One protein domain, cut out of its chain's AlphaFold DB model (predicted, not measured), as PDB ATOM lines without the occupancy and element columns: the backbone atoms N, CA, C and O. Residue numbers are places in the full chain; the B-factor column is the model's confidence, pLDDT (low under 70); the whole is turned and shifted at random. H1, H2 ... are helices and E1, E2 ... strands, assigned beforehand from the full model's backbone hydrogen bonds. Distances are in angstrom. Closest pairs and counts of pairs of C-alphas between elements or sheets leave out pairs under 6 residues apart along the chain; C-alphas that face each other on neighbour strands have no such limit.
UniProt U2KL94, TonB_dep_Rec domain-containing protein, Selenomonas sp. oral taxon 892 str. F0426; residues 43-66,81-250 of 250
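AT A GLANCE: This is residues 43 to 66 and 81 to 250 of the 250 residues of the protein "TonB_dep_Rec domain-containing protein" of Selenomonas sp. oral taxon 892 str. F0426 (UniProt U2KL94). What shape do these atoms make? A wide antiparallel sheet of ten long strands, in the order E1, E2, E3, E4, E5, E6, E7, E8, E11, E12, curls like part of a barrel and stays open, its edge strands E1 and E12 apart. At one end of it sit the short helix H1 and the small hairpin of E9 and E10. What is it built of? The printed part has 194 residues, is mostly strand, and runs E1 to E6, H1, then E7 to E12. How large is it? It is loose, with a radius of gyration of the C-alphas of 22.7 A, and elongated, spanning 73 by 42 by 31 A.

IN THESE COORDINATES: Where are the first strands? E1, residues 43 to 49, begins with C-alpha 43 at (-110.333, -154.907, -112.048); E2 is residues 54 to 66 and E3 81 to 94. E4, residues 99 to 116, is 56.3 A long, and E5, 124 to 140, is 53.8 A. What follows? E6 is residues 145 to 156, H1 160 to 168, E7 177 to 190 and E8 194 to 206. E9 is residues 208 to 214, E10 217 to 223, E11 226 to 240, 45.0 A long, and E12 243 to 249, ending with C-alpha 249 at (-127.451, -134.845, -138.592).

HOW THE PARTS SIT: How do strands pair in the large sheet? The hairpin E1 and E2 has N 46 and O 58 at 2.9 A, and E3, E4, E5 and E6 form a meander, each strand the antiparallel neighbour of the one before, with N 108 and O 130 of E4 and E5 at 2.9 A. E8 and E11 are antiparallel at 166 degrees, with N 199 and O 232 at 2.9 A. Where is H1? It is on the large sheet at a height of 8.4 A, only just over E4 alone, with 4 of its 9 C-alphas falling on E4 and 2 each on E3 and E5; every O i to N i+4 pair in it is within hydrogen-bond range. Its closest C-alphas to E10 are those of Asn 166 and Val 219, 5.9 A apart. How does the small hairpin join on? E8 runs on into E9 at 35 degrees, E10 into E11 at 66 degrees, and N 212 and O 219 of E9 and E10 are 2.8 A apart.

THE WHOLE: How far does it reach? The two C-alphas farthest apart, those of Ala 120 and Ser 240, are 74.9 A apart. Is anything missing? Residues 67 to 80 are not printed, and C-alphas 66 and 81 are 4.4 A apart across the cut; of the links printed whole, E4 to E5 and H1 to E7 are short but not tight, and the others are tight. Where is confidence low? Residues 118 to 122 have pLDDT under 70, and the mean of the printed part is 94.6.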
ATOM      1  N   GLU A  43    -110.168-156.350-112.050       98.00
ATOM      2  CA  GLU A  43    -110.333-154.907-112.048       98.00
ATOM      3  C   GLU A  43    -110.855-154.485-110.679       98.00
ATOM      4  O   GLU A  43    -111.765-155.110-110.134       98.00
ATOM      5  N   VAL A  44    -110.241-153.452-110.111       98.31
ATOM      6  CA  VAL A  44    -110.646-152.857-108.841       98.31
ATOM      7  C   VAL A  44    -110.819-151.372-109.075       98.31
ATOM      8  O   VAL A  44    -109.887-150.708-109.524       98.31
ATOM      9  N   ASN A  45    -111.994-150.861-108.728       98.31
ATOM     10  CA  ASN A  45    -112.336-149.451-108.828       98.31
ATOM     11  C   ASN A  45    -112.848-148.975-107.472       98.31
ATOM     12  O   ASN A  45    -113.592-149.688-106.797       98.31
ATOM     13  N   ALA A  46    -112.460-147.771-107.082       98.25
ATOM     14  CA  ALA A  46    -112.914-147.130-105.862       98.25
ATOM     15  C   ALA A  46    -113.197-145.651-106.121       98.25
ATOM     16  O   ALA A  46    -112.736-145.054-107.098       98.25
ATOM     17  N   SER A  47    -114.006-145.051-105.256       98.12
ATOM     18  CA  SER A  47    -114.278-143.619-105.290       98.12
ATOM     19  C   SER A  47    -114.471-143.081-103.881       98.12
ATOM     20  O   SER A  47    -115.044-143.758-103.030       98.12
ATOM     21  N   VAL A  48    -113.985-141.867-103.644       98.00
ATOM     22  CA  VAL A  48    -114.073-141.168-102.363       98.00
ATOM     23  C   VAL A  48    -114.612-139.769-102.622       98.00
ATOM     24  O   VAL A  48    -113.965-138.957-103.283       98.00
ATOM     25  N   ALA A  49    -115.795-139.487-102.083       97.38
ATOM     26  CA  ALA A  49    -116.313-138.130-101.971       97.38
ATOM     27  C   ALA A  49    -115.734-137.508-100.696       97.38
ATOM     28  O   ALA A  49    -116.268-137.719 -99.608       97.38
ATOM     29  N   TYR A  50    -114.586-136.836-100.802       93.25
ATOM     30  CA  TYR A  50    -113.919-136.276 -99.622       93.25
ATOM     31  C   TYR A  50    -114.498-134.914 -99.206       93.25
ATOM     32  O   TYR A  50    -114.285-134.485 -98.074       93.25
ATOM     33  N   ASP A  51    -115.267-134.262-100.082       94.50
ATOM     34  CA  ASP A  51    -116.148-133.145 -99.739       94.50
ATOM     35  C   ASP A  51    -117.406-133.137-100.639       94.50
ATOM     36  O   ASP A  51    -117.608-134.028-101.466       94.50
ATOM     37  N   SER A  52    -118.286-132.145-100.468       94.31
ATOM     38  CA  SER A  52    -119.544-132.036-101.227       94.31
ATOM     39  C   SER A  52    -119.374-131.650-102.702       94.31
ATOM     40  O   SER A  52    -120.341-131.698-103.462       94.31
ATOM     41  N   LYS A  53    -118.169-131.247-103.109       97.00
ATOM     42  CA  LYS A  53    -117.830-130.766-104.450       97.00
ATOM     43  C   LYS A  53    -116.897-131.713-105.195       97.00
ATOM     44  O   LYS A  53    -116.866-131.649-106.418       97.00
ATOM     45  N   ASN A  54    -116.143-132.555-104.501       97.81
ATOM     46  CA  ASN A  54    -115.079-133.366-105.070       97.81
ATOM     47  C   ASN A  54    -115.325-134.856-104.859       97.81
ATOM     48  O   ASN A  54    -115.496-135.334-103.737       97.81
ATOM     49  N   VAL A  55    -115.252-135.596-105.962       98.25
ATOM     50  CA  VAL A  55    -115.236-137.055-105.972       98.25
ATOM     51  C   VAL A  55    -113.965-137.507-106.674       98.25
ATOM     52  O   VAL A  55    -113.808-137.305-107.877       98.25
ATOM     53  N   LEU A  56    -113.069-138.131-105.914       98.50
ATOM     54  CA  LEU A  56    -111.872-138.774-106.439       98.50
ATOM     55  C   LEU A  56    -112.203-140.227-106.780       98.50
ATOM     56  O   LEU A  56    -112.565-140.997-105.893       98.50
ATOM     57  N   SER A  57    -112.036-140.615-108.035       98.38
ATOM     58  CA  SER A  57    -112.179-141.982-108.528       98.38
ATOM     59  C   SER A  57    -110.825-142.521-108.968       98.38
ATOM     60  O   SER A  57    -110.035-141.826-109.600       98.38
ATOM     61  N   PHE A  58    -110.533-143.773-108.648       98.56
ATOM     62  CA  PHE A  58    -109.297-144.422-109.067       98.56
ATOM     63  C   PHE A  58    -109.523-145.912-109.240       98.56
ATOM     64  O   PHE A  58    -110.423-146.499-108.637       98.56
ATOM     65  N   GLY A  59    -108.682-146.535-110.049       98.62
ATOM     66  CA  GLY A  59    -108.785-147.960-110.272       98.62
ATOM     67  C   GLY A  59    -107.541-148.552-110.890       98.62
ATOM     68  O   GLY A  59    -106.696-147.864-111.467       98.62
ATOM     69  N   ALA A  60    -107.430-149.862-110.739       98.62
ATOM     70  CA  ALA A  60    -106.360-150.663-111.289       98.62
ATOM     71  C   ALA A  60    -106.948-151.884-111.986       98.62
ATOM     72  O   ALA A  60    -107.902-152.501-111.514       98.62
ATOM     73  N   LYS A  61    -106.345-152.254-113.110       98.38
ATOM     74  CA  LYS A  61    -106.769-153.386-113.924       98.38
ATOM     75  C   LYS A  61    -105.564-154.212-114.319       98.38
ATOM     76  O   LYS A  61    -104.554-153.670-114.767       98.38
ATOM     77  N   TYR A  62    -105.691-155.524-114.207       98.25
ATOM     78  CA  TYR A  62    -104.748-156.475-114.767       98.25
ATOM     79  C   TYR A  62    -105.496-157.482-115.628       98.25
ATOM     80  O   TYR A  62    -106.431-158.123-115.160       98.25
ATOM     81  N   ILE A  63    -105.079-157.635-116.881       97.38
ATOM     82  CA  ILE A  63    -105.614-158.641-117.802       97.38
ATOM     83  C   ILE A  63    -104.440-159.436-118.351       97.38
ATOM     84  O   ILE A  63    -103.416-158.862-118.710       97.38
ATOM     85  N   LYS A  64    -104.590-160.755-118.441       97.00
ATOM     86  CA  LYS A  64    -103.653-161.632-119.131       97.00
ATOM     87  C   LYS A  64    -104.412-162.551-120.078       97.00
ATOM     88  O   LYS A  64    -105.254-163.334-119.646       97.00
ATOM     89  N   LEU A  65    -104.059-162.481-121.351       96.25
ATOM     90  CA  LEU A  65    -104.463-163.406-122.396       96.25
ATOM     91  C   LEU A  65    -103.308-164.370-122.650       96.25
ATOM     92  O   LEU A  65    -102.223-163.932-123.012       96.25
ATOM     93  N   SER A  66    -103.527-165.664-122.456       95.56
ATOM     94  CA  SER A  66    -102.596-166.701-122.921       95.56
ATOM     95  C   SER A  66    -103.139-167.246-124.234       95.56
ATOM     96  O   SER A  66    -104.355-167.388-124.370       95.56
ATOM     97  N   ASN A  81     -98.240-164.865-124.531       95.38
ATOM     98  CA  ASN A  81     -99.072-164.137-123.584       95.38
ATOM     99  C   ASN A  81     -99.193-162.669-123.999       95.38
ATOM    100  O   ASN A  81     -98.238-162.106-124.513       95.38
ATOM    101  N   ASP A  82    -100.324-162.032-123.720       96.56
ATOM    102  CA  ASP A  82    -100.517-160.579-123.737       96.56
ATOM    103  C   ASP A  82    -101.016-160.180-122.347       96.56
ATOM    104  O   ASP A  82    -102.106-160.570-121.930       96.56
ATOM    105  N   ALA A  83    -100.167-159.494-121.586       97.62
ATOM    106  CA  ALA A  83    -100.451-159.061-120.228       97.62
ATOM    107  C   ALA A  83    -100.501-157.535-120.169       97.62
ATOM    108  O   ALA A  83     -99.538-156.865-120.542       97.62
ATOM    109  N   ARG A  84    -101.602-156.993-119.647       97.81
ATOM    110  CA  ARG A  84    -101.872-155.559-119.549       97.81
ATOM    111  C   ARG A  84    -102.097-155.156-118.111       97.81
ATOM    112  O   ARG A  84    -102.834-155.821-117.385       97.81
ATOM    113  N   ARG A  85    -101.463-154.061-117.707       98.44
ATOM    114  CA  ARG A  85    -101.612-153.431-116.393       98.44
ATOM    115  C   ARG A  85    -102.040-151.999-116.617       98.44
ATOM    116  O   ARG A  85    -101.323-151.266-117.280       98.44
ATOM    117  N   SER A  86    -103.172-151.602-116.063       98.31
ATOM    118  CA  SER A  86    -103.662-150.233-116.146       98.31
ATOM    119  C   SER A  86    -103.889-149.676-114.755       98.31
ATOM    120  O   SER A  86    -104.361-150.384-113.870       98.31
ATOM    121  N   PHE A  87    -103.615-148.391-114.595       98.62
ATOM    122  CA  PHE A  87    -104.010-147.597-113.441       98.62
ATOM    123  C   PHE A  87    -104.644-146.301-113.932       98.62
ATOM    124  O   PHE A  87    -104.166-145.719-114.910       98.62
ATOM    125  N   TYR A  88    -105.698-145.844-113.269       98.56
ATOM    126  CA  TYR A  88    -106.256-144.524-113.510       98.56
ATOM    127  C   TYR A  88    -106.574-143.803-112.206       98.56
ATOM    128  O   TYR A  88    -106.847-144.422-111.177       98.56
ATOM    129  N   VAL A  89    -106.565-142.480-112.294       98.62
ATOM    130  CA  VAL A  89    -107.053-141.568-111.264       98.62
ATOM    131  C   VAL A  89    -107.793-140.425-111.945       98.62
ATOM    132  O   VAL A  89    -107.359-139.928-112.983       98.62
ATOM    133  N   GLU A  90    -108.919-140.024-111.380       98.44
ATOM    134  CA  GLU A  90    -109.790-138.978-111.892       98.44
ATOM    135  C   GLU A  90    -110.412-138.213-110.727       98.44
ATOM    136  O   GLU A  90    -110.859-138.815-109.759       98.44
ATOM    137  N   ASN A  91    -110.461-136.888-110.816       98.50
ATOM    138  CA  ASN A  91    -111.209-136.053-109.889       98.50
ATOM    139  C   ASN A  91    -112.361-135.371-110.625       98.50
ATOM    140  O   ASN A  91    -112.137-134.623-111.581       98.50
ATOM    141  N   ALA A  92    -113.581-135.594-110.145       98.06
ATOM    142  CA  ALA A  92    -114.763-134.849-110.542       98.06
ATOM    143  C   ALA A  92    -115.022-133.734-109.523       98.06
ATOM    144  O   ALA A  92    -115.370-134.001-108.375       98.06
ATOM    145  N   TRP A  93    -114.874-132.490-109.963       98.25
ATOM    146  CA  TRP A  93    -115.098-131.283-109.180       98.25
ATOM    147  C   TRP A  93    -116.350-130.546-109.660       98.25
ATOM    148  O   TRP A  93    -116.491-130.243-110.842       98.25
ATOM    149  N   SER A  94    -117.251-130.223-108.740       97.88
ATOM    150  CA  SER A  94    -118.435-129.393-108.978       97.88
ATOM    151  C   SER A  94    -118.253-128.074-108.237       97.88
ATOM    152  O   SER A  94    -118.409-128.012-107.018       97.88
ATOM    153  N   ALA A  95    -117.873-127.012-108.950       94.69
ATOM    154  CA  ALA A  95    -117.613-125.711-108.330       94.69
ATOM    155  C   ALA A  95    -118.879-125.157-107.653       94.69
ATOM    156  O   ALA A  95    -118.821-124.604-106.547       94.69
ATOM    157  N   ASP A  96    -120.013-125.369-108.318       95.69
ATOM    158  CA  ASP A  96    -121.374-125.037-107.920       95.69
ATOM    159  C   ASP A  96    -122.372-125.948-108.670       95.69
ATOM    160  O   ASP A  96    -121.985-126.916-109.323       95.69
ATOM    161  N   ASN A  97    -123.667-125.630-108.597       95.75
ATOM    162  CA  ASN A  97    -124.725-126.401-109.259       95.75
ATOM    163  C   ASN A  97    -124.764-126.238-110.790       95.75
ATOM    164  O   ASN A  97    -125.601-126.867-111.430       95.75
ATOM    165  N   ARG A  98    -123.934-125.363-111.366       97.62
ATOM    166  CA  ARG A  98    -123.888-125.062-112.805       97.62
ATOM    167  C   ARG A  98    -122.616-125.564-113.461       97.62
ATOM    168  O   ARG A  98    -122.614-125.776-114.666       97.62
ATOM    169  N   THR A  99    -121.537-125.713-112.701       98.25
ATOM    170  CA  THR A  99    -120.190-125.914-113.235       98.25
ATOM    171  C   THR A  99    -119.583-127.203-112.716       98.25
ATOM    172  O   THR A  99    -119.359-127.358-111.514       98.25
ATOM    173  N   ARG A 100    -119.234-128.095-113.641       98.25
ATOM    174  CA  ARG A 100    -118.546-129.354-113.364       98.25
ATOM    175  C   ARG A 100    -117.295-129.485-114.221       98.25
ATOM    176  O   ARG A 100    -117.324-129.237-115.423       98.25
ATOM    177  N   LEU A 101    -116.213-129.925-113.600       98.50
ATOM    178  CA  LEU A 101    -114.943-130.256-114.225       98.50
ATOM    179  C   LEU A 101    -114.565-131.684-113.837       98.50
ATOM    180  O   LEU A 101    -114.714-132.088-112.689       98.50
ATOM    181  N   ILE A 102    -114.047-132.443-114.785       98.44
ATOM    182  CA  ILE A 102    -113.460-133.756-114.570       98.44
ATOM    183  C   ILE A 102    -112.054-133.694-115.142       98.44
ATOM    184  O   ILE A 102    -111.880-133.323-116.301       98.44
ATOM    185  N   LEU A 103    -111.065-134.041-114.328       98.50
ATOM    186  CA  LEU A 103    -109.676-134.180-114.744       98.50
ATOM    187  C   LEU A 103    -109.208-135.567-114.362       98.50
ATOM    188  O   LEU A 103    -109.313-135.956-113.202       98.50
ATOM    189  N   GLY A 104    -108.661-136.296-115.318       98.62
ATOM    190  CA  GLY A 104    -108.211-137.648-115.072       98.62
ATOM    191  C   GLY A 104    -107.031-138.035-115.924       98.62
ATOM    192  O   GLY A 104    -106.641-137.353-116.875       98.62
ATOM    193  N   VAL A 105    -106.445-139.159-115.554       98.69
ATOM    194  CA  VAL A 105    -105.361-139.755-116.301       98.69
ATOM    195  C   VAL A 105    -105.346-141.256-116.128       98.69
ATOM    196  O   VAL A 105    -105.581-141.779-115.038       98.69
ATOM    197  N   ARG A 106    -105.015-141.949-117.212       98.56
ATOM    198  CA  ARG A 106    -104.774-143.385-117.220       98.56
ATOM    199  C   ARG A 106    -103.372-143.681-117.728       98.56
ATOM    200  O   ARG A 106    -102.933-143.104-118.720       98.56
ATOM    201  N   ARG A 107    -102.695-144.625-117.078       98.25
ATOM    202  CA  ARG A 107    -101.497-145.277-117.603       98.25
ATOM    203  C   ARG A 107    -101.780-146.752-117.835       98.25
ATOM    204  O   ARG A 107    -102.315-147.402-116.945       98.25
ATOM    205  N   GLU A 108    -101.384-147.272-118.989       98.56
ATOM    206  CA  GLU A 108    -101.450-148.702-119.292       98.56
ATOM    207  C   GLU A 108    -100.098-149.200-119.801       98.56
ATOM    208  O   GLU A 108     -99.475-148.561-120.642       98.56
ATOM    209  N   ASP A 109     -99.628-150.330-119.286       98.44
ATOM    210  CA  ASP A 109     -98.427-151.031-119.725       98.44
ATOM    211  C   ASP A 109     -98.837-152.390-120.308       98.44
ATOM    212  O   ASP A 109     -99.669-153.093-119.729       98.44
ATOM    213  N   VAL A 110     -98.225-152.784-121.424       97.88
ATOM    214  CA  VAL A 110     -98.441-154.081-122.076       97.88
ATOM    215  C   VAL A 110     -97.129-154.854-122.179       97.88
ATOM    216  O   VAL A 110     -96.065-154.285-122.430       97.88
ATOM    217  N   THR A 111     -97.198-156.166-121.980       97.25
ATOM    218  CA  THR A 111     -96.117-157.117-122.251       97.25
ATOM    219  C   THR A 111     -96.658-158.246-123.114       97.25
ATOM    220  O   THR A 111     -97.639-158.884-122.738       97.25
ATOM    221  N   GLN A 112     -96.023-158.490-124.257       95.94
ATOM    222  CA  GLN A 112     -96.419-159.514-125.220       95.94
ATOM    223  C   GLN A 112     -95.280-160.503-125.417       95.94
ATOM    224  O   GLN A 112     -94.189-160.123-125.829       95.94
ATOM    225  N   ASP A 113     -95.541-161.765-125.113       93.38
ATOM    226  CA  ASP A 113     -94.602-162.867-125.245       93.38
ATOM    227  C   ASP A 113     -94.940-163.721-126.468       93.38
ATOM    228  O   ASP A 113     -96.117-163.944-126.759       93.38
ATOM    229  N   PHE A 114     -93.908-164.251-127.120       92.38
ATOM    230  CA  PHE A 114     -93.999-165.196-128.228       92.38
ATOM    231  C   PHE A 114     -92.978-166.325-128.061       92.38
ATOM    232  O   PHE A 114     -91.818-166.075-127.708       92.38
ATOM    233  N   ARG A 115     -93.400-167.553-128.360       90.38
ATOM    234  CA  ARG A 115     -92.563-168.747-128.421       90.38
ATOM    235  C   ARG A 115     -92.951-169.608-129.623       90.38
ATOM    236  O   ARG A 115     -94.128-169.731-129.956       90.38
ATOM    237  N   ASP A 116     -91.943-170.210-130.239       87.38
ATOM    238  CA  ASP A 116     -92.056-171.172-131.332       87.38
ATOM    239  C   ASP A 116     -91.294-172.445-130.932       87.38
ATOM    240  O   ASP A 116     -90.234-172.351-130.309       87.38
ATOM    241  N   ASN A 117     -91.854-173.625-131.205       80.25
ATOM    242  CA  ASN A 117     -91.268-174.902-130.808       80.25
ATOM    243  C   ASN A 117     -90.337-175.532-131.857       80.25
ATOM    244  O   ASN A 117     -89.657-176.503-131.526       80.25
ATOM    245  N   ASP A 118     -90.290-174.996-133.079       68.75
ATOM    246  CA  ASP A 118     -89.451-175.520-134.170       68.75
ATOM    247  C   ASP A 118     -88.066-174.856-134.216       68.75
ATOM    248  O   ASP A 118     -87.128-175.326-134.857       68.75
ATOM    249  N   ALA A 119     -87.909-173.749-133.492       58.62
ATOM    250  CA  ALA A 119     -86.654-173.043-133.383       58.62
ATOM    251  C   ALA A 119     -86.127-173.148-131.948       58.62
ATOM    252  O   ALA A 119     -86.836-172.896-130.980       58.62
ATOM    253  N   ALA A 120     -84.836-173.446-131.795       52.09
ATOM    254  CA  ALA A 120     -84.109-173.349-130.525       52.09
ATOM    255  C   ALA A 120     -84.032-171.898-129.969       52.09
ATOM    256  O   ALA A 120     -83.160-171.580-129.162       52.09
ATOM    257  N   THR A 121     -84.903-170.988-130.421       54.41
ATOM    258  CA  THR A 121     -84.921-169.569-130.078       54.41
ATOM    259  C   THR A 121     -85.739-169.293-128.824       54.41
ATOM    260  O   THR A 121     -86.827-169.816-128.580       54.41
ATOM    261  N   GLN A 122     -85.146-168.432-128.005       65.88
ATOM    262  CA  GLN A 122     -85.670-167.933-126.748       65.88
ATOM    263  C   GLN A 122     -87.038-167.273-126.934       65.88
ATOM    264  O   GLN A 122     -87.292-166.574-127.916       65.88
ATOM    265  N   LYS A 123     -87.891-167.446-125.920       77.94
ATOM    266  CA  LYS A 123     -89.072-166.614-125.682       77.94
ATOM    267  C   LYS A 123     -88.743-165.150-126.005       77.94
ATOM    268  O   LYS A 123     -87.880-164.563-125.356       77.94
ATOM    269  N   THR A 124     -89.438-164.569-126.977       87.19
ATOM    270  CA  THR A 124     -89.275-163.156-127.332       87.19
ATOM    271  C   THR A 124     -90.356-162.338-126.643       87.19
ATOM    272  O   THR A 124     -91.530-162.708-126.673       87.19
ATOM    273  N   THR A 125     -89.966-161.231-126.014       90.50
ATOM    274  CA  THR A 125     -90.874-160.365-125.254       90.50
ATOM    275  C   THR A 125     -90.843-158.946-125.810       90.50
ATOM    276  O   THR A 125     -89.791-158.311-125.855       90.50
ATOM    277  N   SER A 126     -92.012-158.423-126.167       93.56
ATOM    278  CA  SER A 126     -92.245-157.013-126.476       93.56
ATOM    279  C   SER A 126     -92.899-156.306-125.291       93.56
ATOM    280  O   SER A 126     -93.710-156.894-124.573       93.56
ATOM    281  N   LYS A 127     -92.556-155.035-125.071       96.00
ATOM    282  CA  LYS A 127     -93.139-154.192-124.021       96.00
ATOM    283  C   LYS A 127     -93.482-152.822-124.579       96.00
ATOM    284  O   LYS A 127     -92.714-152.253-125.348       96.00
ATOM    285  N   SER A 128     -94.607-152.271-124.144       97.06
ATOM    286  CA  SER A 128     -95.014-150.912-124.489       97.06
ATOM    287  C   SER A 128     -95.853-150.302-123.371       97.06
ATOM    288  O   SER A 128     -96.248-150.993-122.434       97.06
ATOM    289  N   ASN A 129     -96.099-148.999-123.447       97.62
ATOM    290  CA  ASN A 129     -96.901-148.289-122.462       97.62
ATOM    291  C   ASN A 129     -97.661-147.115-123.074       97.62
ATOM    292  O   ASN A 129     -97.425-146.709-124.214       97.62
ATOM    293  N   ALA A 130     -98.593-146.581-122.299       98.00
ATOM    294  CA  ALA A 130     -99.523-145.556-122.693       98.00
ATOM    295  C   ALA A 130     -99.910-144.629-121.557       98.00
ATOM    296  O   ALA A 130    -100.077-145.082-120.435       98.00
ATOM    297  N   PHE A 131    -100.079-143.346-121.884       97.62
ATOM    298  CA  PHE A 131    -100.503-142.306-120.958       97.62
ATOM    299  C   PHE A 131    -101.582-141.433-121.600       97.62
ATOM    300  O   PHE A 131    -101.350-140.788-122.629       97.62
ATOM    301  N   ASP A 132    -102.744-141.415-120.960       98.38
ATOM    302  CA  ASP A 132    -104.001-140.933-121.510       98.38
ATOM    303  C   ASP A 132    -104.654-139.937-120.535       98.38
ATOM    304  O   ASP A 132    -105.405-140.351-119.649       98.38
ATOM    305  N   PRO A 133    -104.343-138.631-120.624       98.38
ATOM    306  CA  PRO A 133    -105.060-137.605-119.871       98.38
ATOM    307  C   PRO A 133    -106.472-137.386-120.428       98.38
ATOM    308  O   PRO A 133    -106.694-137.525-121.633       98.38
ATOM    309  N   VAL A 134    -107.393-136.966-119.563       98.38
ATOM    310  CA  VAL A 134    -108.758-136.558-119.909       98.38
ATOM    311  C   VAL A 134    -109.163-135.301-119.141       98.38
ATOM    312  O   VAL A 134    -108.820-135.119-117.973       98.38
ATOM    313  N   LEU A 135    -109.900-134.435-119.825       98.50
ATOM    314  CA  LEU A 135    -110.562-133.252-119.311       98.50
ATOM    315  C   LEU A 135    -111.995-133.247-119.838       98.50
ATOM    316  O   LEU A 135    -112.205-133.347-121.045       98.50
ATOM    317  N   ASN A 136    -112.970-133.078-118.949       98.56
ATOM    318  CA  ASN A 136    -114.344-132.748-119.316       98.56
ATOM    319  C   ASN A 136    -114.809-131.551-118.498       98.56
ATOM    320  O   ASN A 136    -114.693-131.550-117.280       98.56
ATOM    321  N   PHE A 137    -115.367-130.547-119.151       98.56
ATOM    322  CA  PHE A 137    -115.941-129.370-118.522       98.56
ATOM    323  C   PHE A 137    -117.390-129.226-118.969       98.56
ATOM    324  O   PHE A 137    -117.723-129.437-120.133       98.56
ATOM    325  N   THR A 138    -118.271-128.882-118.044       98.56
ATOM    326  CA  THR A 138    -119.674-128.581-118.319       98.56
ATOM    327  C   THR A 138    -120.072-127.359-117.514       98.56
ATOM    328  O   THR A 138    -119.784-127.293-116.319       98.56
ATOM    329  N   HIS A 139    -120.718-126.400-118.167       98.50
ATOM    330  CA  HIS A 139    -121.188-125.182-117.526       98.50
ATOM    331  C   HIS A 139    -122.558-124.765-118.049       98.50
ATOM    332  O   HIS A 139    -122.727-124.532-119.248       98.50
ATOM    333  N   ASP A 140    -123.512-124.626-117.135       98.44
ATOM    334  CA  ASP A 140    -124.809-124.015-117.400       98.44
ATOM    335  C   ASP A 140    -124.664-122.487-117.400       98.44
ATOM    336  O   ASP A 140    -124.670-121.842-116.345       98.44
ATOM    337  N   ILE A 141    -124.546-121.898-118.594       97.50
ATOM    338  CA  ILE A 141    -124.492-120.437-118.776       97.50
ATOM    339  C   ILE A 141    -125.789-119.814-118.249       97.50
ATOM    340  O   ILE A 141    -125.794-118.802-117.545       97.50
ATOM    341  N   THR A 142    -126.913-120.446-118.590       97.00
ATOM    342  CA  THR A 142    -128.261-120.064-118.168       97.00
ATOM    343  C   THR A 142    -129.020-121.313-117.713       97.00
ATOM    344  O   THR A 142    -128.503-122.423-117.752       97.00
ATOM    345  N   LYS A 143    -130.287-121.168-117.305       96.00
ATOM    346  CA  LYS A 143    -131.151-122.331-117.017       96.00
ATOM    347  C   LYS A 143    -131.454-123.184-118.261       96.00
ATOM    348  O   LYS A 143    -131.912-124.316-118.116       96.00
ATOM    349  N   ASN A 144    -131.240-122.626-119.452       97.81
ATOM    350  CA  ASN A 144    -131.570-123.248-120.729       97.81
ATOM    351  C   ASN A 144    -130.328-123.602-121.551       97.81
ATOM    352  O   ASN A 144    -130.444-124.441-122.436       97.81
ATOM    353  N   ASP A 145    -129.180-122.983-121.269       98.25
ATOM    354  CA  ASP A 145    -127.960-123.090-122.064       98.25
ATOM    355  C   ASP A 145    -126.848-123.790-121.294       98.25
ATOM    356  O   ASP A 145    -126.394-123.284-120.266       98.25
ATOM    357  N   THR A 146    -126.347-124.890-121.849       98.56
ATOM    358  CA  THR A 146    -125.206-125.640-121.317       98.56
ATOM    359  C   THR A 146    -124.099-125.707-122.365       98.56
ATOM    360  O   THR A 146    -124.337-126.125-123.499       98.56
ATOM    361  N   ILE A 147    -122.872-125.351-121.987       98.56
ATOM    362  CA  ILE A 147    -121.661-125.633-122.771       98.56
ATOM    363  C   ILE A 147    -120.975-126.870-122.203       98.56
ATOM    364  O   ILE A 147    -120.887-127.043-120.988       98.56
ATOM    365  N   ARG A 148    -120.452-127.712-123.094       98.50
ATOM    366  CA  ARG A 148    -119.602-128.862-122.786       98.50
ATOM    367  C   ARG A 148    -118.299-128.738-123.560       98.50
ATOM    368  O   ARG A 148    -118.315-128.406-124.740       98.50
ATOM    369  N   LEU A 149    -117.185-129.019-122.905       98.38
ATOM    370  CA  LEU A 149    -115.874-129.136-123.534       98.38
ATOM    371  C   LEU A 149    -115.279-130.471-123.110       98.38
ATOM    372  O   LEU A 149    -115.267-130.776-121.919       98.38
ATOM    373  N   SER A 150    -114.763-131.245-124.054       98.38
ATOM    374  CA  SER A 150    -114.007-132.456-123.757       98.38
ATOM    375  C   SER A 150    -112.668-132.415-124.485       98.38
ATOM    376  O   SER A 150    -112.546-131.930-125.611       98.38
ATOM    377  N   ALA A 151    -111.622-132.876-123.812       98.69
ATOM    378  CA  ALA A 151    -110.319-133.080-124.414       98.69
ATOM    379  C   ALA A 151    -109.680-134.302-123.770       98.69
ATOM    380  O   ALA A 151    -109.560-134.376-122.551       98.69
ATOM    381  N   GLY A 152    -109.247-135.269-124.566       98.31
ATOM    382  CA  GLY A 152    -108.702-136.499-124.015       98.31
ATOM    383  C   GLY A 152    -107.768-137.212-124.965       98.31
ATOM    384  O   GLY A 152    -107.743-136.944-126.166       98.31
ATOM    385  N   ARG A 153    -106.981-138.132-124.415       98.19
ATOM    386  CA  ARG A 153    -106.227-139.097-125.207       98.19
ATOM    387  C   ARG A 153    -106.718-140.509-124.956       98.19
ATOM    388  O   ARG A 153    -107.121-140.852-123.853       98.19
ATOM    389  N   SER A 154    -106.635-141.331-125.984       97.38
ATOM    390  CA  SER A 154    -106.787-142.776-125.884       97.38
ATOM    391  C   SER A 154    -105.722-143.468-126.726       97.38
ATOM    392  O   SER A 154    -105.004-142.827-127.506       97.38
ATOM    393  N   HIS A 155    -105.590-144.778-126.550       97.81
ATOM    394  CA  HIS A 155    -104.628-145.567-127.297       97.81
ATOM    395  C   HIS A 155    -105.154-146.948-127.661       97.81
ATOM    396  O   HIS A 155    -106.078-147.463-127.030       97.81
ATOM    397  N   VAL A 156    -104.504-147.558-128.650       96.19
ATOM    398  CA  VAL A 156    -104.715-148.954-129.036       96.19
ATOM    399  C   VAL A 156    -103.356-149.640-129.152       96.19
ATOM    400  O   VAL A 156    -102.504-149.228-129.937       96.19
ATOM    401  N   PHE A 157    -103.140-150.687-128.355       96.75
ATOM    402  CA  PHE A 157    -102.009-151.597-128.541       96.75
ATOM    403  C   PHE A 157    -102.300-152.593-129.664       96.75
ATOM    404  O   PHE A 157    -103.446-152.999-129.860       96.75
ATOM    405  N   VAL A 158    -101.247-153.046-130.342       95.44
ATOM    406  CA  VAL A 158    -101.315-154.162-131.293       95.44
ATOM    407  C   VAL A 158    -101.868-155.404-130.583       95.44
ATOM    408  O   VAL A 158    -101.475-155.699-129.454       95.44
ATOM    409  N   GLY A 159    -102.791-156.128-131.221       93.25
ATOM    410  CA  GLY A 159    -103.348-157.369-130.672       93.25
ATOM    411  C   GLY A 159    -102.304-158.485-130.565       93.25
ATOM    412  O   GLY A 159    -101.305-158.481-131.278       93.25
ATOM    413  N   SER A 160    -102.535-159.474-129.700       92.31
ATOM    414  CA  SER A 160    -101.586-160.572-129.437       92.31
ATOM    415  C   SER A 160    -101.199-161.370-130.690       92.31
ATOM    416  O   SER A 160    -100.020-161.633-130.915       92.31
ATOM    417  N   LYS A 161    -102.180-161.706-131.535       90.50
ATOM    418  CA  LYS A 161    -101.986-162.418-132.811       90.50
ATOM    419  C   LYS A 161    -101.119-161.642-133.794       90.50
ATOM    420  O   LYS A 161    -100.214-162.191-134.419       90.50
ATOM    421  N   ASP A 162    -101.392-160.357-133.891       92.06
ATOM    422  CA  ASP A 162    -100.701-159.427-134.769       92.06
ATOM    423  C   ASP A 162     -99.266-159.153-134.291       92.06
ATOM    424  O   ASP A 162     -98.319-159.193-135.078       92.06
ATOM    425  N   ALA A 163     -99.080-158.975-132.981       93.44
ATOM    426  CA  ALA A 163     -97.768-158.853-132.359       93.44
ATOM    427  C   ALA A 163     -96.930-160.125-132.567       93.44
ATOM    428  O   ALA A 163     -95.765-160.029-132.950       93.44
ATOM    429  N   ALA A 164     -97.529-161.310-132.395       91.19
ATOM    430  CA  ALA A 164     -96.887-162.592-132.684       91.19
ATOM    431  C   ALA A 164     -96.457-162.707-134.156       91.19
ATOM    432  O   ALA A 164     -95.365-163.196-134.440       91.19
ATOM    433  N   GLY A 165     -97.280-162.223-135.095       89.44
ATOM    434  CA  GLY A 165     -96.947-162.171-136.521       89.44
ATOM    435  C   GLY A 165     -95.715-161.310-136.822       89.44
ATOM    436  O   GLY A 165     -94.818-161.756-137.544       89.44
ATOM    437  N   ASN A 166     -95.635-160.116-136.227       91.69
ATOM    438  CA  ASN A 166     -94.465-159.241-136.349       91.69
ATOM    439  C   ASN A 166     -93.210-159.874-135.735       91.69
ATOM    440  O   ASN A 166     -92.184-159.948-136.409       91.69
ATOM    441  N   ILE A 167     -93.308-160.382-134.499       89.25
ATOM    442  CA  ILE A 167     -92.184-161.008-133.787       89.25
ATOM    443  C   ILE A 167     -91.645-162.210-134.570       89.25
ATOM    444  O   ILE A 167     -90.440-162.308-134.778       89.25
ATOM    445  N   ARG A 168     -92.528-163.088-135.064       86.69
ATOM    446  CA  ARG A 168     -92.155-164.239-135.902       86.69
ATOM    447  C   ARG A 168     -91.413-163.819-137.168       86.69
ATOM    448  O   ARG A 168     -90.524-164.531-137.622       86.69
ATOM    449  N   SER A 169     -91.795-162.685-137.743       87.56
ATOM    450  CA  SER A 169     -91.163-162.144-138.947       87.56
ATOM    451  C   SER A 169     -89.873-161.370-138.631       87.56
ATOM    452  O   SER A 169     -89.282-160.794-139.536       87.56
ATOM    453  N   SER A 170     -89.425-161.347-137.369       88.19
ATOM    454  CA  SER A 170     -88.269-160.582-136.883       88.19
ATOM    455  C   SER A 170     -88.411-159.059-137.026       88.19
ATOM    456  O   SER A 170     -87.414-158.347-137.133       88.19
ATOM    457  N   TYR A 171     -89.644-158.544-136.982       90.19
ATOM    458  CA  TYR A 171     -89.929-157.105-136.966       90.19
ATOM    459  C   TYR A 171     -90.379-156.645-135.574       90.19
ATOM    460  O   TYR A 171     -91.062-157.387-134.859       90.19
ATOM    461  N   PRO A 172     -90.050-155.402-135.174       91.31
ATOM    462  CA  PRO A 172     -90.535-154.848-133.918       91.31
ATOM    463  C   PRO A 172     -92.065-154.750-133.919       91.31
ATOM    464  O   PRO A 172     -92.702-154.517-134.951       91.31
ATOM    465  N   VAL A 173     -92.668-154.892-132.739       94.50
ATOM    466  CA  VAL A 173     -94.096-154.609-132.557       94.50
ATOM    467  C   VAL A 173     -94.304-153.086-132.614       94.50
ATOM    468  O   VAL A 173     -93.586-152.364-131.915       94.50
ATOM    469  N   PRO A 174     -95.257-152.579-133.419       94.88
ATOM    470  CA  PRO A 174     -95.551-151.153-133.519       94.88
ATOM    471  C   PRO A 174     -95.836-150.483-132.172       94.88
ATOM    472  O   PRO A 174     -96.375-151.091-131.242       94.88
ATOM    473  N   LYS A 175     -95.532-149.185-132.094       95.69
ATOM    474  CA  LYS A 175     -95.977-148.326-130.992       95.69
ATOM    475  C   LYS A 175     -97.511-148.292-130.940       95.69
ATOM    476  O   LYS A 175     -98.154-148.527-131.965       95.69
ATOM    477  N   PRO A 176     -98.110-147.976-129.780       96.75
ATOM    478  CA  PRO A 176     -99.559-147.892-129.665       96.75
ATOM    479  C   PRO A 176    -100.080-146.740-130.519       96.75
ATOM    480  O   PRO A 176     -99.514-145.647-130.465       96.75
ATOM    481  N   GLU A 177    -101.175-146.967-131.237       96.69
ATOM    482  CA  GLU A 177    -101.912-145.898-131.909       96.69
ATOM    483  C   GLU A 177    -102.440-144.918-130.853       96.69
ATOM    484  O   GLU A 177    -102.861-145.346-129.777       96.69
ATOM    485  N   ARG A 178    -102.380-143.611-131.127       96.50
ATOM    486  CA  ARG A 178    -102.751-142.542-130.189       96.50
ATOM    487  C   ARG A 178    -103.809-141.637-130.772       96.50
ATOM    488  O   ARG A 178    -103.525-140.911-131.719       96.50
ATOM    489  N   ASN A 179    -104.952-141.561-130.109       96.50
ATOM    490  CA  ASN A 179    -106.025-140.658-130.493       96.50
ATOM    491  C   ASN A 179    -106.054-139.495-129.511       96.50
ATOM    492  O   ASN A 179    -106.144-139.719-128.308       96.50
ATOM    493  N   SER A 180    -105.940-138.269-130.012       97.50
ATOM    494  CA  SER A 180    -106.237-137.054-129.252       97.50
ATOM    495  C   SER A 180    -107.585-136.515-129.717       97.50
ATOM    496  O   SER A 180    -107.694-136.093-130.868       97.50
ATOM    497  N   ASN A 181    -108.578-136.509-128.835       97.75
ATOM    498  CA  ASN A 181    -109.946-136.095-129.121       97.75
ATOM    499  C   ASN A 181    -110.216-134.740-128.465       97.75
ATOM    500  O   ASN A 181    -109.797-134.511-127.330       97.75
ATOM    501  N   TYR A 182    -110.917-133.866-129.179       98.25
ATOM    502  CA  TYR A 182    -111.317-132.536-128.735       98.25
ATOM    503  C   TYR A 182    -112.752-132.286-129.177       98.25
ATOM    504  O   TYR A 182    -113.043-132.413-130.367       98.25
ATOM    505  N   GLU A 183    -113.626-131.903-128.255       98.44
ATOM    506  CA  GLU A 183    -115.028-131.629-128.559       98.44
ATOM    507  C   GLU A 183    -115.503-130.372-127.838       98.44
ATOM    508  O   GLU A 183    -115.143-130.102-126.689       98.44
ATOM    509  N   ILE A 184    -116.336-129.605-128.532       98.50
ATOM    510  CA  ILE A 184    -117.101-128.500-127.973       98.50
ATOM    511  C   ILE A 184    -118.565-128.719-128.317       98.50
ATOM    512  O   ILE A 184    -118.920-128.899-129.479       98.50
ATOM    513  N   GLY A 185    -119.406-128.707-127.293       98.44
ATOM    514  CA  GLY A 185    -120.841-128.883-127.409       98.44
ATOM    515  C   GLY A 185    -121.594-127.716-126.791       98.44
ATOM    516  O   GLY A 185    -121.219-127.209-125.734       98.44
ATOM    517  N   TRP A 186    -122.699-127.331-127.410       98.62
ATOM    518  CA  TRP A 186    -123.682-126.411-126.856       98.62
ATOM    519  C   TRP A 186    -125.054-127.065-126.896       98.62
ATOM    520  O   TRP A 186    -125.432-127.699-127.877       98.62
ATOM    521  N   LYS A 187    -125.791-126.916-125.804       98.44
ATOM    522  CA  LYS A 187    -127.127-127.459-125.642       98.44
ATOM    523  C   LYS A 187    -128.068-126.352-125.198       98.44
ATOM    524  O   LYS A 187    -127.775-125.673-124.217       98.44
ATOM    525  N   HIS A 188    -129.194-126.211-125.888       98.38
ATOM    526  CA  HIS A 188    -130.227-125.225-125.590       98.38
ATOM    527  C   HIS A 188    -131.586-125.884-125.362       98.38
ATOM    528  O   HIS A 188    -132.021-126.725-126.149       98.38
ATOM    529  N   LYS A 189    -132.295-125.463-124.315       97.94
ATOM    530  CA  LYS A 189    -133.668-125.888-124.017       97.94
ATOM    531  C   LYS A 189    -134.667-124.780-124.331       97.94
ATOM    532  O   LYS A 189    -134.698-123.743-123.670       97.94
ATOM    533  N   PHE A 190    -135.568-125.048-125.270       96.00
ATOM    534  CA  PHE A 190    -136.709-124.190-125.581       96.00
ATOM    535  C   PHE A 190    -137.876-124.531-124.641       96.00
ATOM    536  O   PHE A 190    -138.831-125.234-124.995       96.00
ATOM    537  N   GLY A 191    -137.759-124.077-123.392       92.50
ATOM    538  CA  GLY A 191    -138.692-124.420-122.318       92.50
ATOM    539  C   GLY A 191    -138.656-125.914-121.979       92.50
ATOM    540  O   GLY A 191    -137.605-126.546-122.001       92.50
ATOM    541  N   SER A 192    -139.813-126.497-121.658       91.12
ATOM    542  CA  SER A 192    -139.926-127.922-121.303       91.12
ATOM    543  C   SER A 192    -140.178-128.849-122.496       91.12
ATOM    544  O   SER A 192    -140.242-130.066-122.319       91.12
ATOM    545  N   LYS A 193    -140.370-128.295-123.699       94.88
ATOM    546  CA  LYS A 193    -140.879-129.047-124.853       94.88
ATOM    547  C   LYS A 193    -139.845-129.300-125.935       94.88
ATOM    548  O   LYS A 193    -140.020-130.272-126.659       94.88
ATOM    549  N   ALA A 194    -138.809-128.478-126.058       97.06
ATOM    550  CA  ALA A 194    -137.815-128.659-127.104       97.06
ATOM    551  C   ALA A 194    -136.386-128.511-126.600       97.06
ATOM    552  O   ALA A 194    -136.109-127.794-125.641       97.06
ATOM    553  N   GLU A 195    -135.487-129.201-127.285       97.69
ATOM    554  CA  GLU A 195    -134.070-129.245-126.973       97.69
ATOM    555  C   GLU A 195    -133.268-129.322-128.270       97.69
ATOM    556  O   GLU A 195    -133.620-130.074-129.180       97.69
ATOM    557  N   PHE A 196    -132.202-128.539-128.340       98.00
ATOM    558  CA  PHE A 196    -131.238-128.540-129.427       98.00
ATOM    559  C   PHE A 196    -129.843-128.799-128.863       98.00
ATOM    560  O   PHE A 196    -129.481-128.246-127.825       98.00
ATOM    561  N   ASP A 197    -129.077-129.641-129.542       98.12
ATOM    562  CA  ASP A 197    -127.710-130.009-129.202       98.12
ATOM    563  C   ASP A 197    -126.846-129.868-130.460       98.12
ATOM    564  O   ASP A 197    -127.175-130.410-131.516       98.12
ATOM    565  N   LEU A 198    -125.768-129.103-130.347       98.25
ATOM    566  CA  LEU A 198    -124.761-128.909-131.377       98.25
ATOM    567  C   LEU A 198    -123.412-129.325-130.803       98.25
ATOM    568  O   LEU A 198    -122.999-128.790-129.777       98.25
ATOM    569  N   THR A 199    -122.694-130.197-131.502       98.38
ATOM    570  CA  THR A 199    -121.341-130.612-131.130       98.38
ATOM    571  C   THR A 199    -120.399-130.500-132.323       98.38
ATOM    572  O   THR A 199    -120.707-130.942-133.423       98.38
ATOM    573  N   HIS A 200    -119.228-129.908-132.116       98.38
ATOM    574  CA  HIS A 200    -118.114-129.961-133.054       98.38
ATOM    575  C   HIS A 200    -116.991-130.781-132.439       98.38
ATOM    576  O   HIS A 200    -116.599-130.532-131.297       98.38
ATOM    577  N   PHE A 201    -116.446-131.722-133.205       98.00
ATOM    578  CA  PHE A 201    -115.378-132.591-132.733       98.00
ATOM    579  C   PHE A 201    -114.207-132.656-133.708       98.00
ATOM    580  O   PHE A 201    -114.349-132.499-134.926       98.00
ATOM    581  N   ARG A 202    -113.032-132.945-133.149       97.56
ATOM    582  CA  ARG A 202    -111.803-133.251-133.871       97.56
ATOM    583  C   ARG A 202    -111.041-134.362-133.161       97.56
ATOM    584  O   ARG A 202    -110.755-134.261-131.973       97.56
ATOM    585  N   THR A 203    -110.598-135.346-133.932       97.25
ATOM    586  CA  THR A 203    -109.714-136.418-133.482       97.25
ATOM    587  C   THR A 203    -108.456-136.458-134.338       97.25
ATOM    588  O   THR A 203    -108.511-136.605-135.559       97.25
ATOM    589  N   ASP A 204    -107.305-136.346-133.684       96.69
ATOM    590  CA  ASP A 204    -105.987-136.511-134.286       96.69
ATOM    591  C   ASP A 204    -105.437-137.896-133.911       96.69
ATOM    592  O   ASP A 204    -105.089-138.132-132.753       96.69
ATOM    593  N   VAL A 205    -105.317-138.791-134.891       95.69
ATOM    594  CA  VAL A 205    -104.736-140.134-134.738       95.69
ATOM    595  C   VAL A 205    -103.260-140.084-135.113       95.69
ATOM    596  O   VAL A 205    -102.924-139.697-136.231       95.69
ATOM    597  N   ARG A 206    -102.372-140.477-134.204       95.81
ATOM    598  CA  ARG A 206    -100.926-140.637-134.423       95.81
ATOM    599  C   ARG A 206    -100.529-142.099-134.289       95.81
ATOM    600  O   ARG A 206    -101.210-142.857-133.605       95.81
ATOM    601  N   ASP A 207     -99.402-142.455-134.901       95.19
ATOM    602  CA  ASP A 207     -98.850-143.811-134.865       95.19
ATOM    603  C   ASP A 207     -99.862-144.862-135.354       95.19
ATOM    604  O   ASP A 207     -99.966-145.948-134.783       95.19
ATOM    605  N   ARG A 208    -100.628-144.540-136.407       93.75
ATOM    606  CA  ARG A 208    -101.725-145.393-136.870       93.75
ATOM    607  C   ARG A 208    -101.199-146.773-137.240       93.75
ATOM    608  O   ARG A 208    -100.275-146.875-138.043       93.75
ATOM    609  N   ILE A 209    -101.787-147.831-136.695       94.50
ATOM    610  CA  ILE A 209    -101.314-149.193-136.956       94.50
ATOM    611  C   ILE A 209    -101.906-149.667-138.284       94.50
ATOM    612  O   ILE A 209    -103.124-149.739-138.465       94.50
ATOM    613  N   ARG A 210    -101.040-149.976-139.251       93.06
ATOM    614  CA  ARG A 210    -101.439-150.471-140.571       93.06
ATOM    615  C   ARG A 210    -100.545-151.610-141.018       93.06
ATOM    616  O   ARG A 210     -99.371-151.676-140.670       93.06
ATOM    617  N   MET A 211    -101.115-152.473-141.848       92.06
ATOM    618  CA  MET A 211    -100.338-153.445-142.596       92.06
ATOM    619  C   MET A 211     -99.548-152.724-143.687       92.06
ATOM    620  O   MET A 211    -100.135-152.006-144.495       92.06
ATOM    621  N   ILE A 212     -98.240-152.931-143.708       91.12
ATOM    622  CA  ILE A 212     -97.309-152.354-144.670       91.12
ATOM    623  C   ILE A 212     -96.471-153.459-145.308       91.12
ATOM    624  O   ILE A 212     -96.265-154.528-144.726       91.12
ATOM    625  N   THR A 213     -96.016-153.205-146.530       89.88
ATOM    626  CA  THR A 213     -95.156-154.124-147.275       89.88
ATOM    627  C   THR A 213     -93.718-153.631-147.203       89.88
ATOM    628  O   THR A 213     -93.422-152.534-147.669       89.88
ATOM    629  N   PHE A 214     -92.827-154.449-146.641       80.88
ATOM    630  CA  PHE A 214     -91.382-154.227-146.647       80.88
ATOM    631  C   PHE A 214     -90.720-155.334-147.466       80.88
ATOM    632  O   PHE A 214     -90.638-156.484-147.043       80.88
ATOM    633  N   GLY A 215     -90.278-155.003-148.682       84.38
ATOM    634  CA  GLY A 215     -89.773-156.007-149.617       84.38
ATOM    635  C   GLY A 215     -90.851-157.042-149.959       84.38
ATOM    636  O   GLY A 215     -91.852-156.704-150.589       84.38
ATOM    637  N   ARG A 216     -90.640-158.302-149.556       83.38
ATOM    638  CA  ARG A 216     -91.605-159.406-149.738       83.38
ATOM    639  C   ARG A 216     -92.487-159.650-148.512       83.38
ATOM    640  O   ARG A 216     -93.449-160.411-148.612       83.38
ATOM    641  N   ASP A 217     -92.185-159.005-147.391       85.56
ATOM    642  CA  ASP A 217     -92.886-159.227-146.135       85.56
ATOM    643  C   ASP A 217     -94.079-158.284-146.009       85.56
ATOM    644  O   ASP A 217     -94.034-157.115-146.405       85.56
ATOM    645  N   ARG A 218     -95.155-158.796-145.413       89.31
ATOM    646  CA  ARG A 218     -96.322-158.012-145.013       89.31
ATOM    647  C   ARG A 218     -96.344-158.012-143.489       89.31
ATOM    648  O   ARG A 218     -96.588-159.057-142.892       89.31
ATOM    649  N   VAL A 219     -96.120-156.858-142.872       92.00
ATOM    650  CA  VAL A 219     -96.043-156.707-141.408       92.00
ATOM    651  C   VAL A 219     -96.821-155.486-140.950       92.00
ATOM    652  O   VAL A 219     -97.146-154.616-141.756       92.00
ATOM    653  N   LEU A 220     -97.145-155.400-139.664       94.12
ATOM    654  CA  LEU A 220     -97.725-154.180-139.116       94.12
ATOM    655  C   LEU A 220     -96.643-153.141-138.839       94.12
ATOM    656  O   LEU A 220     -95.573-153.465-138.326       94.12
ATOM    657  N   GLY A 221     -96.959-151.881-139.115       93.62
ATOM    658  CA  GLY A 221     -96.134-150.726-138.786       93.62
ATOM    659  C   GLY A 221     -96.980-149.520-138.398       93.62
ATOM    660  O   GLY A 221     -98.186-149.480-138.651       93.62
ATOM    661  N   ASN A 222     -96.333-148.534-137.778       94.38
ATOM    662  CA  ASN A 222     -96.943-147.230-137.553       94.38
ATOM    663  C   ASN A 222     -96.838-146.402-138.836       94.38
ATOM    664  O   ASN A 222     -95.751-146.256-139.394       94.38
ATOM    665  N   VAL A 223     -97.961-145.854-139.285       89.75
ATOM    666  CA  VAL A 223     -98.032-144.892-140.387       89.75
ATOM    667  C   VAL A 223     -98.580-143.551-139.895       89.75
ATOM    668  O   VAL A 223     -99.039-143.429-138.758       89.75
ATOM    669  N   ASP A 224     -98.475-142.563-140.781       81.38
ATOM    670  CA  ASP A 224     -98.723-141.132-140.606       81.38
ATOM    671  C   ASP A 224    -100.010-140.718-139.857       81.38
ATOM    672  O   ASP A 224    -100.902-141.511-139.539       81.38
ATOM    673  N   LYS A 225    -100.122-139.413-139.590       80.50
ATOM    674  CA  LYS A 225    -101.216-138.806-138.816       80.50
ATOM    675  C   LYS A 225    -102.547-138.784-139.592       80.50
ATOM    676  O   LYS A 225    -102.613-138.262-140.699       80.50
ATOM    677  N   THR A 226    -103.636-139.290-139.000       90.50
ATOM    678  CA  THR A 226    -105.006-139.118-139.535       90.50
ATOM    679  C   THR A 226    -105.731-138.009-138.774       90.50
ATOM    680  O   THR A 226    -105.655-137.941-137.550       90.50
ATOM    681  N   HIS A 227    -106.467-137.165-139.495       94.25
ATOM    682  CA  HIS A 227    -107.324-136.133-138.923       94.25
ATOM    683  C   HIS A 227    -108.785-136.446-139.222       94.25
ATOM    684  O   HIS A 227    -109.156-136.629-140.379       94.25
ATOM    685  N   ILE A 228    -109.610-136.485-138.183       94.31
ATOM    686  CA  ILE A 228    -111.055-136.679-138.271       94.31
ATOM    687  C   ILE A 228    -111.699-135.445-137.649       94.31
ATOM    688  O   ILE A 228    -111.268-134.997-136.592       94.31
ATOM    689  N   ARG A 229    -112.697-134.865-138.308       96.94
ATOM    690  CA  ARG A 229    -113.466-133.734-137.782       96.94
ATOM    691  C   ARG A 229    -114.906-133.842-138.247       96.94
ATOM    692  O   ARG A 229    -115.134-134.327-139.353       96.94
ATOM    693  N   GLY A 230    -115.834-133.355-137.441       97.50
ATOM    694  CA  GLY A 230    -117.250-133.411-137.771       97.50
ATOM    695  C   GLY A 230    -118.077-132.410-136.986       97.50
ATOM    696  O   GLY A 230    -117.571-131.678-136.127       97.50
ATOM    697  N   LEU A 231    -119.349-132.354-137.348       97.81
ATOM    698  CA  LEU A 231    -120.363-131.530-136.719       97.81
ATOM    699  C   LEU A 231    -121.587-132.415-136.516       97.81
ATOM    700  O   LEU A 231    -122.067-133.010-137.473       97.81
ATOM    701  N   GLU A 232    -122.095-132.472-135.298       97.94
ATOM    702  CA  GLU A 232    -123.303-133.209-134.963       97.94
ATOM    703  C   GLU A 232    -124.375-132.239-134.492       97.94
ATOM    704  O   GLU A 232    -124.118-131.330-133.699       97.94
ATOM    705  N   LEU A 233    -125.583-132.439-135.000       97.62
ATOM    706  CA  LEU A 233    -126.773-131.684-134.646       97.62
ATOM    707  C   LEU A 233    -127.835-132.671-134.187       97.62
ATOM    708  O   LEU A 233    -128.120-133.645-134.884       97.62
ATOM    709  N   ALA A 234    -128.471-132.392-133.059       97.38
ATOM    710  CA  ALA A 234    -129.649-133.113-132.616       97.38
ATOM    711  C   ALA A 234    -130.728-132.130-132.172       97.38
ATOM    712  O   ALA A 234    -130.475-131.162-131.457       97.38
ATOM    713  N   TYR A 235    -131.960-132.396-132.585       97.56
ATOM    714  CA  TYR A 235    -133.136-131.658-132.161       97.56
ATOM    715  C   TYR A 235    -134.190-132.631-131.658       97.56
ATOM    716  O   TYR A 235    -134.475-133.643-132.298       97.56
ATOM    717  N   ARG A 236    -134.795-132.312-130.517       97.50
ATOM    718  CA  ARG A 236    -135.889-133.079-129.926       97.50
ATOM    719  C   ARG A 236    -137.055-132.151-129.626       97.50
ATOM    720  O   ARG A 236    -136.871-131.099-129.026       97.50
ATOM    721  N   GLN A 237    -138.261-132.591-129.972       97.75
ATOM    722  CA  GLN A 237    -139.506-131.878-129.705       97.75
ATOM    723  C   GLN A 237    -140.529-132.825-129.076       97.75
ATOM    724  O   GLN A 237    -140.824-133.898-129.595       97.75
ATOM    725  N   THR A 238    -141.123-132.396-127.972       97.44
ATOM    726  CA  THR A 238    -142.280-133.019-127.333       97.44
ATOM    727  C   THR A 238    -143.512-132.208-127.718       97.44
ATOM    728  O   THR A 238    -143.640-131.040-127.343       97.44
ATOM    729  N   PHE A 239    -144.418-132.803-128.488       95.44
ATOM    730  CA  PHE A 239    -145.671-132.168-128.908       95.44
ATOM    731  C   PHE A 239    -146.766-132.378-127.853       95.44
ATOM    732  O   PHE A 239    -147.515-131.457-127.530       95.44
ATOM    733  N   SER A 240    -146.810-133.575-127.263       95.12
ATOM    734  CA  SER A 240    -147.675-133.946-126.136       95.12
ATOM    735  C   SER A 240    -146.975-134.999-125.260       95.12
ATOM    736  O   SER A 240    -145.978-135.573-125.698       95.12
ATOM    737  N   PRO A 241    -147.488-135.333-124.058       93.50
ATOM    738  CA  PRO A 241    -146.908-136.397-123.229       93.50
ATOM    739  C   PRO A 241    -146.810-137.770-123.917       93.50
ATOM    740  O   PRO A 241    -146.067-138.628-123.453       93.50
ATOM    741  N   LYS A 242    -147.561-137.987-125.004       96.25
ATOM    742  CA  LYS A 242    -147.580-139.240-125.775       96.25
ATOM    743  C   LYS A 242    -146.950-139.119-127.167       96.25
ATOM    744  O   LYS A 242    -146.813-140.133-127.839       96.25
ATOM    745  N   LEU A 243    -146.593-137.912-127.613       96.50
ATOM    746  CA  LEU A 243    -146.044-137.665-128.948       96.50
ATOM    747  C   LEU A 243    -144.777-136.817-128.856       96.50
ATOM    748  O   LEU A 243    -144.821-135.638-128.494       96.50
ATOM    749  N   PHE A 244    -143.661-137.415-129.250       96.44
ATOM    750  CA  PHE A 244    -142.361-136.768-129.352       96.44
ATOM    751  C   PHE A 244    -141.707-137.129-130.687       96.44
ATOM    752  O   PHE A 244    -141.947-138.201-131.236       96.44
ATOM    753  N   GLY A 245    -140.887-136.221-131.200       96.88
ATOM    754  CA  GLY A 245    -140.087-136.404-132.401       96.88
ATOM    755  C   GLY A 245    -138.643-135.992-132.154       96.88
ATOM    756  O   GLY A 245    -138.348-135.223-131.232       96.88
ATOM    757  N   PHE A 246    -137.745-136.512-132.980       96.94
ATOM    758  CA  PHE A 246    -136.346-136.119-132.994       96.94
ATOM    759  C   PHE A 246    -135.820-136.088-134.430       96.94
ATOM    760  O   PHE A 246    -136.344-136.776-135.304       96.94
ATOM    761  N   ALA A 247    -134.792-135.280-134.653       96.69
ATOM    762  CA  ALA A 247    -134.021-135.237-135.884       96.69
ATOM    763  C   ALA A 247    -132.539-135.118-135.525       96.69
ATOM    764  O   ALA A 247    -132.191-134.426-134.565       96.69
ATOM    765  N   ASN A 248    -131.678-135.785-136.285       95.62
ATOM    766  CA  ASN A 248    -130.234-135.730-136.108       95.62
ATOM    767  C   ASN A 248    -129.519-135.602-137.458       95.62
ATOM    768  O   ASN A 248    -130.022-136.072-138.477       95.62
ATOM    769  N   TYR A 249    -128.347-134.977-137.445       94.88
ATOM    770  CA  TYR A 249    -127.451-134.845-138.592       94.88
ATOM    771  C   TYR A 249    -126.001-134.994-138.120       94.88
ATOM    772  O   TYR A 249    -125.646-134.442-137.077       94.88
ATOM    773  N   THR A 250    -125.193-135.732-138.882       91.25
ATOM    774  CA  THR A 250    -123.788-136.062-138.594       91.25
ATOM    775  C   THR A 250    -122.978-136.004-139.881       91.25
ATOM    776  O   THR A 250    -123.515-136.463-140.916       91.25
TER     777      THR A 250